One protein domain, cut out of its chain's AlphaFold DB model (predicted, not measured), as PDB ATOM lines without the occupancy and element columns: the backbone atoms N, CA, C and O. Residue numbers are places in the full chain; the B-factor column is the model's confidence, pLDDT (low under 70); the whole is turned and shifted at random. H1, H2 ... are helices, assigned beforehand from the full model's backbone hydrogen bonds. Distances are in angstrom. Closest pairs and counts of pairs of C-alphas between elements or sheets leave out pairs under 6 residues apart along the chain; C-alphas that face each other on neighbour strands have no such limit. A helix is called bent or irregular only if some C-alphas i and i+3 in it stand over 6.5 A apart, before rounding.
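This is residues 111 to 158 of the 158 residues of an uncharacterized protein of Candidatus Bathyarchaeota archaeon (UniProt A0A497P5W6). One long, bent helix, H1, makes the length, and beyond its far end the chain folds back into a short helix, H2, which meets H1b near its own first residue and sticks out with residues 152 to 158, as a hook. The printed part has 48 residues with two named helices, H1 then H2, and no named strand: all helix. It is only just loose, close to extended, with a radius of gyration of the C-alphas of 14.2 A and spans of 44 by 22 by 14 A.

H1, residues 111 to 139, was assigned as one helix by its hydrogen bonds but is bent, with C-alphas 126 and 129 6.8 A apart. Its arms, H1a, residues 111 to 126, and H1b, residues 129 to 139, stand at a steep tilt of 44 degrees. H1b touches H2, residues 147 to 156, opposite ways at a steep tilt of 65 degrees; their closest C-alphas, of Arg 135 and Ile 147, are 7.0 A apart. H1a and H2 are apart. Every O i to N i+4 pair is within hydrogen-bond range in H1a and H1b, and 5 of 6 in H2.

H1a, 22.8 A long, begins at C-alpha 111 (165.149, 120.958, 197.565). H1b measures 15.1 A. H2, 14.6 A, ends at C-alpha 156 (167.235, 152.993, 186.153).

The farthest C-alphas, of Lys 111 and Asp 143, are 44.6 A apart. The printed part has no cut, and the link from H1 to H2 is short. Residue 158, the chain's last, is under pLDDT 70.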
ATOM      1  N   LYS A 111     165.642 119.998 196.562       89.75
ATOM      2  CA  LYS A 111     165.149 120.958 197.565       89.75
ATOM      3  C   LYS A 111     165.266 122.409 197.099       89.75
ATOM      4  O   LYS A 111     164.284 123.142 197.159       89.75
ATOM      5  N   ARG A 112     166.439 122.793 196.582       88.88
ATOM      6  CA  ARG A 112     166.700 124.155 196.087       88.88
ATOM      7  C   ARG A 112     165.826 124.496 194.884       88.88
ATOM      8  O   ARG A 112     165.377 125.628 194.761       88.88
ATOM      9  N   LEU A 113     165.557 123.521 194.013       87.00
ATOM     10  CA  LEU A 113     164.649 123.710 192.881       87.00
ATOM     11  C   LEU A 113     163.195 123.909 193.344       87.00
ATOM     12  O   LEU A 113     162.529 124.826 192.877       87.00
ATOM     13  N   ILE A 114     162.717 123.100 194.297       83.62
ATOM     14  CA  ILE A 114     161.365 123.236 194.870       83.62
ATOM     15  C   ILE A 114     161.197 124.592 195.568       83.62
ATOM     16  O   ILE A 114     160.139 125.214 195.473       83.62
ATOM     17  N   GLU A 115     162.220 125.053 196.283       86.94
ATOM     18  CA  GLU A 115     162.232 126.372 196.912       86.94
ATOM     19  C   GLU A 115     162.195 127.497 195.869       86.94
ATOM     20  O   GLU A 115     161.352 128.389 195.970       86.94
ATOM     21  N   ALA A 116     163.018 127.408 194.820       86.38
ATOM     22  CA  ALA A 116     163.011 128.367 193.719       86.38
ATOM     23  C   ALA A 116     161.639 128.450 193.024       86.38
ATOM     24  O   ALA A 116     161.152 129.553 192.785       86.38
ATOM     25  N   GLU A 117     160.968 127.316 192.772       83.50
ATOM     26  CA  GLU A 117     159.606 127.297 192.206       83.50
ATOM     27  C   GLU A 117     158.583 128.000 193.119       83.50
ATOM     28  O   GLU A 117     157.663 128.667 192.637       83.50
ATOM     29  N   LYS A 118     158.714 127.861 194.447       87.00
ATOM     30  CA  LYS A 118     157.827 128.540 195.406       87.00
ATOM     31  C   LYS A 118     158.032 130.050 195.383       87.00
ATOM     32  O   LYS A 118     157.041 130.778 195.327       87.00
ATOM     33  N   ILE A 119     159.288 130.496 195.399       87.38
ATOM     34  CA  ILE A 119     159.645 131.917 195.334       87.38
ATOM     35  C   ILE A 119     159.160 132.516 194.009       87.38
ATOM     36  O   ILE A 119     158.513 133.558 194.020       87.38
ATOM     37  N   GLU A 120     159.380 131.831 192.880       84.19
ATOM     38  CA  GLU A 120     158.888 132.270 191.567       84.19
ATOM     39  C   GLU A 120     157.364 132.440 191.577       84.19
ATOM     40  O   GLU A 120     156.850 133.477 191.162       84.19
ATOM     41  N   LYS A 121     156.621 131.467 192.122       85.81
ATOM     42  CA  LYS A 121     155.159 131.559 192.220       85.81
ATOM     43  C   LYS A 121     154.699 132.723 193.105       85.81
ATOM     44  O   LYS A 121     153.731 133.396 192.759       85.81
ATOM     45  N   GLN A 122     155.360 132.951 194.240       87.38
ATOM     46  CA  GLN A 122     155.058 134.081 195.121       87.38
ATOM     47  C   GLN A 122     155.314 135.414 194.412       87.38
ATOM     48  O   GLN A 122     154.423 136.261 194.388       87.38
ATOM     49  N   ALA A 123     156.470 135.558 193.759       87.56
ATOM     50  CA  ALA A 123     156.823 136.750 192.996       87.56
ATOM     51  C   ALA A 123     155.813 137.031 191.873       87.56
ATOM     52  O   ALA A 123     155.324 138.151 191.752       87.56
ATOM     53  N   VAL A 124     155.421 136.009 191.102       85.75
ATOM     54  CA  VAL A 124     154.398 136.145 190.051       85.75
ATOM     55  C   VAL A 124     153.056 136.585 190.635       85.75
ATOM     56  O   VAL A 124     152.434 137.492 190.094       85.75
ATOM     57  N   ASN A 125     152.611 135.994 191.745       90.00
ATOM     58  CA  ASN A 125     151.344 136.370 192.378       90.00
ATOM     59  C   ASN A 125     151.342 137.815 192.897       90.00
ATOM     60  O   ASN A 125     150.306 138.472 192.839       90.00
ATOM     61  N   MET A 126     152.481 138.306 193.391       88.06
ATOM     62  CA  MET A 126     152.634 139.697 193.827       88.06
ATOM     63  C   MET A 126     152.661 140.667 192.643       88.06
ATOM     64  O   MET A 126     152.015 141.712 192.684       88.06
ATOM     65  N   LEU A 127     153.389 140.321 191.578       86.38
ATOM     66  CA  LEU A 127     153.599 141.196 190.423       86.38
ATOM     67  C   LEU A 127     152.411 141.220 189.461       86.38
ATOM     68  O   LEU A 127     152.155 142.254 188.853       86.38
ATOM     69  N   LYS A 128     151.662 140.120 189.330       89.81
ATOM     70  CA  LYS A 128     150.518 140.015 188.415       89.81
ATOM     71  C   LYS A 128     149.513 141.173 188.549       89.81
ATOM     72  O   LYS A 128     149.297 141.843 187.546       89.81
ATOM     73  N   PRO A 129     148.941 141.485 189.728       90.00
ATOM     74  CA  PRO A 129     147.978 142.583 189.843       90.00
ATOM     75  C   PRO A 129     148.590 143.958 189.538       90.00
ATOM     76  O   PRO A 129     147.889 144.844 189.055       90.00
ATOM     77  N   ILE A 130     149.885 144.149 189.810       87.81
ATOM     78  CA  ILE A 130     150.599 145.393 189.492       87.81
ATOM     79  C   ILE A 130     150.738 145.530 187.974       87.81
ATOM     80  O   ILE A 130     150.408 146.575 187.416       87.81
ATOM     81  N   LEU A 131     151.163 144.457 187.305       85.94
ATOM     82  CA  LEU A 131     151.275 144.402 185.852       85.94
ATOM     83  C   LEU A 131     149.909 144.550 185.175       85.94
ATOM     84  O   LEU A 131     149.812 145.280 184.198       85.94
ATOM     85  N   ASP A 132     148.853 143.932 185.703       87.94
ATOM     86  CA  ASP A 132     147.489 144.053 185.172       87.94
ATOM     87  C   ASP A 132     146.971 145.500 185.282       87.94
ATOM     88  O   ASP A 132     146.388 146.032 184.336       87.94
ATOM     89  N   LYS A 133     147.246 146.186 186.401       86.94
ATOM     90  CA  LYS A 133     146.939 147.618 186.552       86.94
ATOM     91  C   LYS A 133     147.738 148.481 185.582       86.94
ATOM     92  O   LYS A 133     147.157 149.349 184.937       86.94
ATOM     93  N   ALA A 134     149.042 148.233 185.457       84.75
ATOM     94  CA  ALA A 134     149.885 148.942 184.502       84.75
ATOM     95  C   ALA A 134     149.361 148.756 183.070       84.75
ATOM     96  O   ALA A 134     149.206 149.747 182.365       84.75
ATOM     97  N   ARG A 135     148.986 147.522 182.683       85.06
ATOM     98  CA  ARG A 135     148.379 147.192 181.375       85.06
ATOM     99  C   ARG A 135     147.133 148.018 181.114       85.06
ATOM    100  O   ARG A 135     146.994 148.565 180.030       85.06
ATOM    101  N   SER A 136     146.252 148.122 182.105       87.81
ATOM    102  CA  SER A 136     145.021 148.906 181.992       87.81
ATOM    103  C   SER A 136     145.297 150.399 181.775       87.81
ATOM    104  O   SER A 136     144.692 151.018 180.904       87.81
ATOM    105  N   LEU A 137     146.264 150.970 182.503       85.38
ATOM    106  CA  LEU A 137     146.634 152.385 182.371       85.38
ATOM    107  C   LEU A 137     147.245 152.711 181.001       85.38
ATOM    108  O   LEU A 137     146.986 153.785 180.464       85.38
ATOM    109  N   ILE A 138     148.028 151.789 180.434       86.56
ATOM    110  CA  ILE A 138     148.662 151.986 179.122       86.56
ATOM    111  C   ILE A 138     147.785 151.561 177.945       86.56
ATOM    112  O   ILE A 138     148.117 151.892 176.815       86.56
ATOM    113  N   ALA A 139     146.678 150.845 178.171       85.44
ATOM    114  CA  ALA A 139     145.846 150.306 177.092       85.44
ATOM    115  C   ALA A 139     145.363 151.401 176.125       85.44
ATOM    116  O   ALA A 139     145.359 151.200 174.911       85.44
ATOM    117  N   ASN A 140     145.041 152.577 176.671       84.81
ATOM    118  CA  ASN A 140     144.577 153.744 175.917       84.81
ATOM    119  C   ASN A 140     145.698 154.510 175.190       84.81
ATOM    120  O   ASN A 140     145.399 155.431 174.442       84.81
ATOM    121  N   TYR A 141     146.958 154.145 175.422       86.69
ATOM    122  CA  TYR A 141     148.151 154.761 174.836       86.69
ATOM    123  C   TYR A 141     149.111 153.686 174.307       86.69
ATOM    124  O   TYR A 141     150.328 153.842 174.372       86.69
ATOM    125  N   SER A 142     148.576 152.544 173.870       82.88
ATOM    126  CA  SER A 142     149.369 151.364 173.488       82.88
ATOM    127  C   SER A 142     150.204 151.560 172.217       82.88
ATOM    128  O   SER A 142     151.104 150.773 171.945       82.88
ATOM    129  N   ASP A 143     149.931 152.623 171.466       83.19
ATOM    130  CA  ASP A 143     150.699 153.123 170.328       83.19
ATOM    131  C   ASP A 143     151.974 153.886 170.735       83.19
ATOM    132  O   ASP A 143     152.880 154.041 169.918       83.19
ATOM    133  N   ILE A 144     152.059 154.349 171.989       86.31
ATOM    134  CA  ILE A 144     153.169 155.173 172.503       86.31
ATOM    135  C   ILE A 144     153.845 154.529 173.729       86.31
ATOM    136  O   ILE A 144     155.030 154.755 173.976       86.31
ATOM    137  N   LEU A 145     153.112 153.736 174.519       82.81
ATOM    138  CA  LEU A 145     153.565 153.172 175.791       82.81
ATOM    139  C   LEU A 145     153.599 151.643 175.780       82.81
ATOM    140  O   LEU A 145     152.603 150.972 175.517       82.81
ATOM    141  N   GLU A 146     154.731 151.098 176.227       86.69
ATOM    142  CA  GLU A 146     154.938 149.665 176.422       86.69
ATOM    143  C   GLU A 146     155.372 149.354 177.858       86.69
ATOM    144  O   GLU A 146     156.211 150.038 178.451       86.69
ATOM    145  N   ILE A 147     154.845 148.262 178.415       82.19
ATOM    146  CA  ILE A 147     155.168 147.832 179.784       82.19
ATOM    147  C   ILE A 147     156.642 147.511 179.980       82.19
ATOM    148  O   ILE A 147     157.191 147.809 181.036       82.19
ATOM    149  N   GLU A 148     157.285 146.909 178.986       83.31
ATOM    150  CA  GLU A 148     158.694 146.527 179.069       83.31
ATOM    151  C   GLU A 148     159.584 147.772 179.163       83.31
ATOM    152  O   GLU A 148     160.477 147.833 180.011       83.31
ATOM    153  N   SER A 149     159.257 148.811 178.389       83.44
ATOM    154  CA  SER A 149     159.906 150.122 178.445       83.44
ATOM    155  C   SER A 149     159.727 150.804 179.808       83.44
ATOM    156  O   SER A 149     160.690 151.337 180.362       83.44
ATOM    157  N   ILE A 150     158.530 150.728 180.400       82.62
ATOM    158  CA  ILE A 150     158.253 151.268 181.743       82.62
ATOM    159  C   ILE A 150     159.049 150.514 182.817       82.62
ATOM    160  O   ILE A 150     159.647 151.139 183.695       82.62
ATOM    161  N   ILE A 151     159.113 149.179 182.740       84.00
ATOM    162  CA  ILE A 151     159.913 148.358 183.664       84.00
ATOM    163  C   ILE A 151     161.397 148.737 183.565       84.00
ATOM    164  O   ILE A 151     162.050 148.926 184.593       84.00
ATOM    165  N   ALA A 152     161.926 148.890 182.350       84.00
ATOM    166  CA  ALA A 152     163.318 149.276 182.132       84.00
ATOM    167  C   ALA A 152     163.629 150.691 182.655       84.00
ATOM    168  O   ALA A 152     164.717 150.925 183.184       84.00
ATOM    169  N   GLN A 153     162.693 151.638 182.539       83.81
ATOM    170  CA  GLN A 153     162.841 152.979 183.113       83.81
ATOM    171  C   GLN A 153     162.820 152.959 184.645       83.81
ATOM    172  O   GLN A 153     163.668 153.600 185.261       83.81
ATOM    173  N   ALA A 154     161.916 152.190 185.259       82.81
ATOM    174  CA  ALA A 154     161.850 152.048 186.713       82.81
ATOM    175  C   ALA A 154     163.156 151.479 187.294       82.81
ATOM    176  O   ALA A 154     163.654 151.979 188.297       82.81
ATOM    177  N   GLN A 155     163.768 150.497 186.619       84.25
ATOM    178  CA  GLN A 155     165.049 149.917 187.038       84.25
ATOM    179  C   GLN A 155     166.210 150.919 187.044       84.25
ATOM    180  O   GLN A 155     167.128 150.750 187.835       84.25
ATOM    181  N   LYS A 156     166.182 151.960 186.200       79.94
ATOM    182  CA  LYS A 156     167.235 152.993 186.153       79.94
ATOM    183  C   LYS A 156     167.138 154.025 187.280       79.94
ATOM    184  O   LYS A 156     168.078 154.791 187.460       79.94
ATOM    185  N   GLN A 157     166.002 154.099 187.974       73.44
ATOM    186  CA  GLN A 157     165.756 155.066 189.053       73.44
ATOM    187  C   GLN A 157     166.054 154.507 190.456       73.44
ATOM    188  O   GLN A 157     165.978 155.253 191.430       73.44
ATOM    189  N   THR A 158     166.385 153.216 190.548       52.28
ATOM    190  CA  THR A 158     166.827 152.504 191.765       52.28
ATOM    191  C   THR A 158     168.321 152.257 191.720       52.28
ATOM    192  O   THR A 158     168.954 152.357 192.792       52.28
TER     193      THR A 158